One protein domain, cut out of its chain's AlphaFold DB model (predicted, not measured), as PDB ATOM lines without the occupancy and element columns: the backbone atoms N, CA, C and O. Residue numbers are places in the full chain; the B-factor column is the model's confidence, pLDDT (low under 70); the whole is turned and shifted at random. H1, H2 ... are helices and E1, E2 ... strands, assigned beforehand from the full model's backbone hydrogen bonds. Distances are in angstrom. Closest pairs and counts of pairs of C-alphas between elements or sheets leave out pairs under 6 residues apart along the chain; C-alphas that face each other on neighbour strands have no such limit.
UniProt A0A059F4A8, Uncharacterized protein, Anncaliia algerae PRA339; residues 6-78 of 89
ATOM      1  N   THR A   6     -20.220  24.588 -48.377       94.06
ATOM      2  CA  THR A   6     -19.318  24.385 -49.516       94.06
ATOM      3  C   THR A   6     -18.553  25.653 -49.882       94.06
ATOM      4  O   THR A   6     -17.352  25.572 -50.113       94.06
ATOM      5  N   SER A   7     -19.196  26.824 -49.854       95.38
ATOM      6  CA  SER A   7     -18.525  28.106 -50.098       95.38
ATOM      7  C   SER A   7     -17.503  28.426 -49.011       95.38
ATOM      8  O   SER A   7     -16.401  28.860 -49.322       95.38
ATOM      9  N   ILE A   8     -17.831  28.153 -47.745       95.31
ATOM     10  CA  ILE A   8     -16.904  28.357 -46.617       95.31
ATOM     11  C   ILE A   8     -15.716  27.390 -46.715       95.31
ATOM     12  O   ILE A   8     -14.568  27.776 -46.521       95.31
ATOM     13  N   SER A   9     -16.001  26.129 -47.041       96.56
ATOM     14  CA  SER A   9     -15.008  25.072 -47.256       96.56
ATOM     15  C   SER A   9     -14.025  25.452 -48.367       96.56
ATOM     16  O   SER A   9     -12.823  25.310 -48.167       96.56
ATOM     17  N   LEU A  10     -14.532  25.985 -49.487       96.56
ATOM     18  CA  LEU A  10     -13.729  26.456 -50.617       96.56
ATOM     19  C   LEU A  10     -12.881  27.681 -50.255       96.56
ATOM     20  O   LEU A  10     -11.689  27.688 -50.530       96.56
ATOM     21  N   LEU A  11     -13.479  28.695 -49.620       96.88
ATOM     22  CA  LEU A  11     -12.795  29.944 -49.268       96.88
ATOM     23  C   LEU A  11     -11.638  29.721 -48.285       96.88
ATOM     24  O   LEU A  11     -10.605  30.372 -48.384       96.88
ATOM     25  N   LEU A  12     -11.830  28.817 -47.322       95.25
ATOM     26  CA  LEU A  12     -10.866  28.558 -46.252       95.25
ATOM     27  C   LEU A  12      -9.951  27.361 -46.538       95.25
ATOM     28  O   LEU A  12      -9.117  27.029 -45.699       95.25
ATOM     29  N   SER A  13     -10.121  26.678 -47.677       96.38
ATOM     30  CA  SER A  13      -9.407  25.434 -48.009       96.38
ATOM     31  C   SER A  13      -9.503  24.363 -46.909       96.38
ATOM     32  O   SER A  13      -8.571  23.601 -46.660       96.38
ATOM     33  N   LEU A  14     -10.646  24.300 -46.222       95.56
ATOM     34  CA  LEU A  14     -10.904  23.351 -45.140       95.56
ATOM     35  C   LEU A  14     -11.847  22.251 -45.599       95.56
ATOM     36  O   LEU A  14     -12.718  22.469 -46.437       95.56
ATOM     37  N   SER A  15     -11.754  21.076 -44.972       96.06
ATOM     38  CA  SER A  15     -12.742  20.025 -45.210       96.06
ATOM     39  C   SER A  15     -14.133  20.474 -44.744       96.06
ATOM     40  O   SER A  15     -14.296  21.068 -43.673       96.06
ATOM     41  N   SER A  16     -15.171  20.111 -45.498       95.12
ATOM     42  CA  SER A  16     -16.557  20.400 -45.110       95.12
ATOM     43  C   SER A  16     -16.933  19.790 -43.751       95.12
ATOM     44  O   SER A  16     -17.780  20.336 -43.045       95.12
ATOM     45  N   LYS A  17     -16.291  18.679 -43.348       96.19
ATOM     46  CA  LYS A  17     -16.465  18.074 -42.016       96.19
ATOM     47  C   LYS A  17     -15.949  19.008 -40.919       96.19
ATOM     48  O   LYS A  17     -16.650  19.243 -39.936       96.19
ATOM     49  N   THR A  18     -14.760  19.573 -41.120       96.69
ATOM     50  CA  THR A  18     -14.137  20.538 -40.206       96.69
ATOM     51  C   THR A  18     -15.005  21.787 -40.067       96.69
ATOM     52  O   THR A  18     -15.320  22.177 -38.948       96.69
ATOM     53  N   VAL A  19     -15.474  22.355 -41.184       96.44
ATOM     54  CA  VAL A  19     -16.347  23.544 -41.180       96.44
ATOM     55  C   VAL A  19     -17.640  23.289 -40.401       96.44
ATOM     56  O   VAL A  19     -17.987  24.068 -39.520       96.44
ATOM     57  N   ARG A  20     -18.333  22.169 -40.656       95.62
ATOM     58  CA  ARG A  20     -19.569  21.820 -39.926       95.62
ATOM     59  C   ARG A  20     -19.339  21.677 -38.427       95.62
ATOM     60  O   ARG A  20     -20.185  22.105 -37.646       95.62
ATOM     61  N   ARG A  21     -18.218  21.066 -38.030       97.00
ATOM     62  CA  ARG A  21     -17.858  20.919 -36.617       97.00
ATOM     63  C   ARG A  21     -17.702  22.290 -35.966       97.00
ATOM     64  O   ARG A  21     -18.348  22.542 -34.959       97.00
ATOM     65  N   TRP A  22     -16.917  23.177 -36.573       96.12
ATOM     66  CA  TRP A  22     -16.690  24.518 -36.037       96.12
ATOM     67  C   TRP A  22     -17.953  25.370 -35.992       96.12
ATOM     68  O   TRP A  22     -18.215  25.978 -34.964       96.12
ATOM     69  N   LEU A  23     -18.774  25.365 -37.045       95.31
ATOM     70  CA  LEU A  23     -20.046  26.095 -37.044       95.31
ATOM     71  C   LEU A  23     -20.964  25.646 -35.900       95.31
ATOM     72  O   LEU A  23     -21.630  26.479 -35.294       95.31
ATOM     73  N   ARG A  24     -20.972  24.349 -35.570       95.38
ATOM     74  CA  ARG A  24     -21.740  23.827 -34.434       95.38
ATOM     75  C   ARG A  24     -21.199  24.326 -33.095       95.38
ATOM     76  O   ARG A  24     -21.989  24.713 -32.246       95.38
ATOM     77  N   GLU A  25     -19.882  24.316 -32.903       96.38
ATOM     78  CA  GLU A  25     -19.282  24.811 -31.658       96.38
ATOM     79  C   GLU A  25     -19.475  26.325 -31.496       96.38
ATOM     80  O   GLU A  25     -19.857  26.780 -30.423       96.38
ATOM     81  N   ILE A  26     -19.331  27.100 -32.575       95.62
ATOM     82  CA  ILE A  26     -19.616  28.543 -32.570       95.62
ATOM     83  C   ILE A  26     -21.084  28.802 -32.213       95.62
ATOM     84  O   ILE A  26     -21.363  29.678 -31.401       95.62
ATOM     85  N   ALA A  27     -22.020  28.033 -32.782       94.12
ATOM     86  CA  ALA A  27     -23.440  28.171 -32.471       94.12
ATOM     87  C   ALA A  27     -23.737  27.907 -30.984       94.12
ATOM     88  O   ALA A  27     -24.467  28.682 -30.373       94.12
ATOM     89  N   LYS A  28     -23.124  26.876 -30.384       95.88
ATOM     90  CA  LYS A  28     -23.266  26.588 -28.945       95.88
ATOM     91  C   LYS A  28     -22.744  27.724 -28.068       95.88
ATOM     92  O   LYS A  28     -23.372  28.077 -27.077       95.88
ATOM     93  N   GLU A  29     -21.589  28.294 -28.405       96.06
ATOM     94  CA  GLU A  29     -21.033  29.414 -27.638       96.06
ATOM     95  C   GLU A  29     -21.866  30.692 -27.807       96.06
ATOM     96  O   GLU A  29     -22.085  31.420 -26.839       96.06
ATOM     97  N   ALA A  30     -22.395  30.940 -29.009       95.19
ATOM     98  CA  ALA A  30     -23.319  32.043 -29.254       95.19
ATOM     99  C   ALA A  30     -24.612  31.898 -28.435       95.19
ATOM    100  O   ALA A  30     -25.058  32.876 -27.841       95.19
ATOM    101  N   GLU A  31     -25.172  30.689 -28.352       93.38
ATOM    102  CA  GLU A  31     -26.355  30.381 -27.539       93.38
ATOM    103  C   GLU A  31     -26.107  30.655 -26.050       93.38
ATOM    104  O   GLU A  31     -26.866  31.385 -25.415       93.38
ATOM    105  N   LYS A  32     -25.001  30.140 -25.498       94.81
ATOM    106  CA  LYS A  32     -24.619  30.411 -24.102       94.81
ATOM    107  C   LYS A  32     -24.482  31.905 -23.842       94.81
ATOM    108  O   LYS A  32     -24.995  32.414 -22.848       94.81
ATOM    109  N   LYS A  33     -23.787  32.618 -24.735       95.50
ATOM    110  CA  LYS A  33     -23.599  34.062 -24.607       95.50
ATOM    111  C   LYS A  33     -24.939  34.789 -24.638       95.50
ATOM    112  O   LYS A  33     -25.148  35.654 -23.800       95.50
ATOM    113  N   TYR A  34     -25.838  34.412 -25.545       90.44
ATOM    114  CA  TYR A  34     -27.171  34.996 -25.652       90.44
ATOM    115  C   TYR A  34     -27.937  34.898 -24.327       90.44
ATOM    116  O   TYR A  34     -28.292  35.935 -23.767       90.44
ATOM    117  N   TYR A  35     -28.084  33.690 -23.767       89.94
ATOM    118  CA  TYR A  35     -28.802  33.492 -22.501       89.94
ATOM    119  C   TYR A  35     -28.136  34.177 -21.303       89.94
ATOM    120  O   TYR A  35     -28.830  34.658 -20.416       89.94
ATOM    121  N   ASN A  36     -26.805  34.280 -21.288       92.56
ATOM    122  CA  ASN A  36     -26.096  35.004 -20.231       92.56
ATOM    123  C   ASN A  36     -26.237  36.530 -20.345       92.56
ATOM    124  O   ASN A  36     -26.047  37.236 -19.359       92.56
ATOM    125  N   THR A  37     -26.503  37.053 -21.545       90.06
ATOM    126  CA  THR A  37     -26.615  38.502 -21.783       90.06
ATOM    127  C   THR A  37     -28.041  39.027 -21.717       90.06
ATOM    128  O   THR A  37     -28.227  40.225 -21.508       90.06
ATOM    129  N   ILE A  38     -29.040  38.172 -21.932       88.12
ATOM    130  CA  ILE A  38     -30.432  38.607 -22.007       88.12
ATOM    131  C   ILE A  38     -31.015  38.802 -20.603       88.12
ATOM    132  O   ILE A  38     -30.980  37.906 -19.762       88.12
ATOM    133  N   GLY A  39     -31.533  40.003 -20.343       86.25
ATOM    134  CA  GLY A  39     -32.337  40.292 -19.157       86.25
ATOM    135  C   GLY A  39     -33.776  39.797 -19.311       86.25
ATOM    136  O   GLY A  39     -34.199  39.391 -20.394       86.25
ATOM    137  N   LEU A  40     -34.550  39.859 -18.226       86.81
ATOM    138  CA  LEU A  40     -35.999  39.663 -18.297       86.81
ATOM    139  C   LEU A  40     -36.625  40.800 -19.119       86.81
ATOM    140  O   LEU A  40     -36.261  41.956 -18.928       86.81
ATOM    141  N   ILE A  41     -37.552  40.458 -20.017       88.19
ATOM    142  CA  ILE A  41     -38.332  41.416 -20.812       88.19
ATOM    143  C   ILE A  41     -39.681  41.634 -20.121       88.19
ATOM    144  O   ILE A  41     -40.359  40.671 -19.755       88.19
ATOM    145  N   GLY A  42     -40.087  42.893 -19.980       88.19
ATOM    146  CA  GLY A  42     -41.330  43.309 -19.340       88.19
ATOM    147  C   GLY A  42     -41.174  43.624 -17.851       88.19
ATOM    148  O   GLY A  42     -40.083  43.850 -17.335       88.19
ATOM    149  N   GLY A  43     -42.302  43.682 -17.142       88.25
ATOM    150  CA  GLY A  43     -42.363  44.086 -15.736       88.25
ATOM    151  C   GLY A  43     -43.648  44.849 -15.422       88.25
ATOM    152  O   GLY A  43     -44.463  45.109 -16.310       88.25
ATOM    153  N   LEU A  44     -43.853  45.203 -14.151       87.06
ATOM    154  CA  LEU A  44     -45.051  45.933 -13.735       87.06
ATOM    155  C   LEU A  44     -45.130  47.282 -14.465       87.06
ATOM    156  O   LEU A  44     -44.231  48.112 -14.358       87.06
ATOM    157  N   GLY A  45     -46.219  47.490 -15.202       84.19
ATOM    158  CA  GLY A  45     -46.449  48.718 -15.962       84.19
ATOM    159  C   GLY A  45     -45.661  48.842 -17.270       84.19
ATOM    160  O   GLY A  45     -45.634  49.921 -17.862       84.19
ATOM    161  N   ILE A  46     -45.048  47.758 -17.750       87.62
ATOM    162  CA  ILE A  46     -44.372  47.720 -19.049       87.62
ATOM    163  C   ILE A  46     -45.254  46.967 -20.041       87.62
ATOM    164  O   ILE A  46     -45.605  45.807 -19.826       87.62
ATOM    165  N   VAL A  47     -45.613  47.629 -21.140       89.81
ATOM    166  CA  VAL A  47     -46.299  46.981 -22.261       89.81
ATOM    167  C   VAL A  47     -45.238  46.360 -23.161       89.81
ATOM    168  O   VAL A  47     -44.311  47.046 -23.583       89.81
ATOM    169  N   VAL A  48     -45.374  45.072 -23.468       91.81
ATOM    170  CA  VAL A  48     -44.482  44.372 -24.399       91.81
ATOM    171  C   VAL A  48     -45.255  44.070 -25.672       91.81
ATOM    172  O   VAL A  48     -46.285  43.401 -25.638       91.81
ATOM    173  N   GLU A  49     -44.760  44.582 -26.790       93.00
ATOM    174  CA  GLU A  49     -45.249  44.221 -28.115       93.00
ATOM    175  C   GLU A  49     -44.523  42.953 -28.573       93.00
ATOM    176  O   GLU A  49     -43.296  42.860 -28.464       93.00
ATOM    177  N   ILE A  50     -45.291  41.975 -29.049       93.69
ATOM    178  CA  ILE A  50     -44.793  40.682 -29.514       93.69
ATOM    179  C   ILE A  50     -45.180  40.544 -30.983       93.69
ATOM    180  O   ILE A  50     -46.364  40.575 -31.315       93.69
ATOM    181  N   ASP A  51     -44.184  40.381 -31.844       93.75
ATOM    182  CA  ASP A  51     -44.370  39.985 -33.235       93.75
ATOM    183  C   ASP A  51     -44.035  38.500 -33.399       93.75
ATOM    184  O   ASP A  51     -42.997  38.027 -32.923       93.75
ATOM    185  N   GLU A  52     -44.908  37.756 -34.076       92.19
ATOM    186  CA  GLU A  52     -44.745  36.319 -34.282       92.19
ATOM    187  C   GLU A  52     -44.405  36.010 -35.740       92.19
ATOM    188  O   GLU A  52     -45.188  36.237 -36.661       92.19
ATOM    189  N   SER A  53     -43.244  35.400 -35.954       87.50
ATOM    190  CA  SER A  53     -42.790  34.946 -37.262       87.50
ATOM    191  C   SER A  53     -42.672  33.429 -37.294       87.50
ATOM    192  O   SER A  53     -41.822  32.825 -36.639       87.50
ATOM    193  N   LYS A  54     -43.502  32.784 -38.116       84.56
ATOM    194  CA  LYS A  54     -43.430  31.340 -38.338       84.56
ATOM    195  C   LYS A  54     -42.372  31.009 -39.393       84.56
ATOM    196  O   LYS A  54     -42.584  31.193 -40.593       84.56
ATOM    197  N   LEU A  55     -41.242  30.472 -38.947       77.38
ATOM    198  CA  LEU A  55     -40.221  29.875 -39.799       77.38
ATOM    199  C   LEU A  55     -40.595  28.422 -40.107       77.38
ATOM    200  O   LEU A  55     -40.240  27.479 -39.405       77.38
ATOM    201  N   GLY A  56     -41.323  28.257 -41.204       72.31
ATOM    202  CA  GLY A  56     -41.634  26.966 -41.814       72.31
ATOM    203  C   GLY A  56     -41.435  27.023 -43.326       72.31
ATOM    204  O   GLY A  56     -40.931  28.009 -43.873       72.31
ATOM    205  N   ARG A  57     -41.859  25.983 -44.053       65.06
ATOM    206  CA  ARG A  57     -41.996  26.124 -45.513       65.06
ATOM    207  C   ARG A  57     -43.098  27.137 -45.830       65.06
ATOM    208  O   ARG A  57     -44.122  27.197 -45.154       65.06
ATOM    209  N   ARG A  58     -42.915  27.890 -46.921       60.72
ATOM    210  CA  ARG A  58     -43.967  28.725 -47.518       60.72
ATOM    211  C   ARG A  58     -45.208  27.852 -47.745       60.72
ATOM    212  O   ARG A  58     -45.086  26.757 -48.301       60.72
ATOM    213  N   LYS A  59     -46.382  28.330 -47.314       57.25
ATOM    214  CA  LYS A  59     -47.681  27.691 -47.588       57.25
ATOM    215  C   LYS A  59     -47.707  27.300 -49.080       57.25
ATOM    216  O   LYS A  59     -47.345  28.135 -49.906       57.25
ATOM    217  N   TYR A  60     -48.063  26.046 -49.384       57.62
ATOM    218  CA  TYR A  60     -48.230  25.427 -50.723       57.62
ATOM    219  C   TYR A  60     -47.101  24.563 -51.340       57.62
ATOM    220  O   TYR A  60     -47.306  24.049 -52.437       57.62
ATOM    221  N   PHE A  61     -45.973  24.274 -50.679       53.94
ATOM    222  CA  PHE A  61     -45.003  23.291 -51.217       53.94
ATOM    223  C   PHE A  61     -45.263  21.860 -50.704       53.94
ATOM    224  O   PHE A  61     -44.957  21.548 -49.555       53.94
ATOM    225  N   HIS A  62     -45.786  20.980 -51.568       54.06
ATOM    226  CA  HIS A  62     -45.966  19.545 -51.299       54.06
ATOM    227  C   HIS A  62     -44.596  18.834 -51.183       54.06
ATOM    228  O   HIS A  62     -43.846  18.767 -52.155       54.06
ATOM    229  N   GLY A  63     -44.235  18.336 -49.991       63.56
ATOM    230  CA  GLY A  63     -43.007  17.563 -49.735       63.56
ATOM    231  C   GLY A  63     -42.576  17.530 -48.255       63.56
ATOM    232  O   GLY A  63     -43.276  18.076 -47.409       63.56
ATOM    233  N   TYR A  64     -41.429  16.889 -47.968       56.84
ATOM    234  CA  TYR A  64     -40.885  16.540 -46.633       56.84
ATOM    235  C   TYR A  64     -41.162  17.564 -45.510       56.84
ATOM    236  O   TYR A  64     -40.833  18.747 -45.634       56.84
ATOM    237  N   LYS A  65     -41.733  17.062 -44.408       54.75
ATOM    238  CA  LYS A  65     -42.159  17.794 -43.209       54.75
ATOM    239  C   LYS A  65     -40.935  18.311 -42.437       54.75
ATOM    240  O   LYS A  65     -40.104  17.517 -42.008       54.75
ATOM    241  N   VAL A  66     -40.820  19.627 -42.290       56.41
ATOM    242  CA  VAL A  66     -39.962  20.255 -41.274       56.41
ATOM    243  C   VAL A  66     -40.916  20.723 -40.186       56.41
ATOM    244  O   VAL A  66     -41.912  21.366 -40.517       56.41
ATOM    245  N   ASP A  67     -40.661  20.356 -38.933       60.09
ATOM    246  CA  ASP A  67     -41.453  20.852 -37.810       60.09
ATOM    247  C   ASP A  67     -41.299  22.377 -37.745       60.09
ATOM    248  O   ASP A  67     -40.189  22.911 -37.754       60.09
ATOM    249  N   ASP A  68     -42.427  23.075 -37.809       73.25
ATOM    250  CA  ASP A  68     -42.475  24.527 -37.909       73.25
ATOM    251  C   ASP A  68     -41.863  25.186 -36.663       73.25
ATOM    252  O   ASP A  68     -42.271  24.894 -35.539       73.25
ATOM    253  N   VAL A  69     -40.925  26.117 -36.860       83.38
ATOM    254  CA  VAL A  69     -40.307  26.884 -35.771       83.38
ATOM    255  C   VAL A  69     -40.973  28.252 -35.684       83.38
ATOM    256  O   VAL A  69     -41.097  28.952 -36.685       83.38
ATOM    257  N   TRP A  70     -41.381  28.660 -34.488       86.31
ATOM    258  CA  TRP A  70     -41.837  30.024 -34.231       86.31
ATOM    259  C   TRP A  70     -40.678  30.864 -33.711       86.31
ATOM    260  O   TRP A  70     -39.927  30.431 -32.839       86.31
ATOM    261  N   VAL A  71     -40.533  32.065 -34.256       89.44
ATOM    262  CA  VAL A  71     -39.624  33.094 -33.760       89.44
ATOM    263  C   VAL A  71     -40.478  34.250 -33.280       89.44
ATOM    264  O   VAL A  71     -41.292  34.769 -34.038       89.44
ATOM    265  N   LEU A  72     -40.290  34.635 -32.023       91.00
ATOM    266  CA  LEU A  72     -40.993  35.749 -31.404       91.00
ATOM    267  C   LEU A  72     -40.018  36.916 -31.254       91.00
ATOM    268  O   LEU A  72     -38.974  36.776 -30.618       91.00
ATOM    269  N   GLY A  73     -40.345  38.054 -31.861       91.69
ATOM    270  CA  GLY A  73     -39.666  39.322 -31.618       91.69
ATOM    271  C   GLY A  73     -40.411  40.087 -30.533       91.69
ATOM    272  O   GLY A  73     -41.604  40.321 -30.675       91.69
ATOM    273  N   MET A  74     -39.733  40.472 -29.452       92.12
ATOM    274  CA  MET A  74     -40.355  41.195 -28.336       92.12
ATOM    275  C   MET A  74     -39.695  42.563 -28.166       92.12
ATOM    276  O   MET A  74     -38.467  42.660 -28.183       92.12
ATOM    277  N   VAL A  75     -40.498  43.614 -27.984       91.12
ATOM    278  CA  VAL A  75     -40.011  44.970 -27.697       91.12
ATOM    279  C   VAL A  75     -40.839  45.625 -26.598       91.12
ATOM    280  O   VAL A  75     -42.069  45.618 -26.626       91.12
ATOM    281  N   GLU A  76     -40.163  46.213 -25.615       91.69
ATOM    282  CA  GLU A  76     -40.817  47.003 -24.577       91.69
ATOM    283  C   GLU A  76     -41.246  48.358 -25.140       91.69
ATOM    284  O   GLU A  76     -40.454  49.099 -25.731       91.69
ATOM    285  N   ARG A  77     -42.515  48.702 -24.941       86.50
ATOM    286  CA  ARG A  77     -43.057  50.022 -25.235       86.50
ATOM    287  C   ARG A  77     -43.176  50.789 -23.922       86.50
ATOM    288  O   ARG A  77     -43.898  50.345 -23.025       86.50
ATOM    289  N   PRO A  78     -42.500  51.945 -23.783       70.62
ATOM    290  CA  PRO A  78     -42.742  52.795 -22.637       70.62
ATOM    291  C   PRO A  78     -44.207  53.250 -22.655       70.62
ATOM    292  O   PRO A  78     -44.774  53.468 -23.734       70.62
TER     293      PRO A  78
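AT A GLANCE: This is residues 6 to 78 of the 89 residues of an uncharacterized protein of Anncaliia algerae PRA339 (UniProt A0A059F4A8). Two long arms make an open, narrow V: the helix H2 is one arm, the two-stranded hairpin of E1 and E2 is the other, and the link from H2 to E1 joins them at one end. At the other end of H2 the short helix H1 makes a corner with it, and residues 58 to 64 stick out from the loop of the hairpin. The printed part has 73 residues, with two named helices and then two named strands, in the order H1, H2, E1, E2; the sheet is E1 - E2, antiparallel, and the class is mixed, helices and strands. The whole is extended and flat, with a radius of gyration of the C-alphas of 18.6 A and spans of 54 by 38 by 18 A.

HOW THE PARTS SIT: Start at H1, residues 6 to 11, which touches H2, residues 16 to 37, with residues 16 to 19 of H2 alone. Their closest C-alphas, those of Ser 9 and Ser 16, are 5.4 A apart, and their lines are about perpendicular at 86 degrees. In both helices every O i to N i+4 pair is within hydrogen-bond range. Next look at E1, residues 47 to 55, and E2, residues 69 to 77, an antiparallel hairpin with 159 degrees between directions. N 51 and O 73, at 2.8 A, and N 77 and O 47, at 2.8 A, are within hydrogen-bond range. H2 and E2 are apart, and H1 is apart from both strands.

IN THESE COORDINATES: Find C-alpha 6 at (-19.318, 24.385, -49.516), where H1 begins. H2 runs 31.2 A from C-alpha 16 to C-alpha 37 at (-26.615, 38.502, -21.783). E1 covers 25.2 A, and E2 covers 25.6 A to C-alpha 77 at (-43.057, 50.022, -25.235).

THE WHOLE: The C-alphas of Ser 13 and Gly 45 are the two farthest apart, at 54.2 A. The printed part has no cut, and the link from E1 to E2 is long, with 13 residues. There the model's confidence is low: residues 57 to 67 have pLDDT under 70.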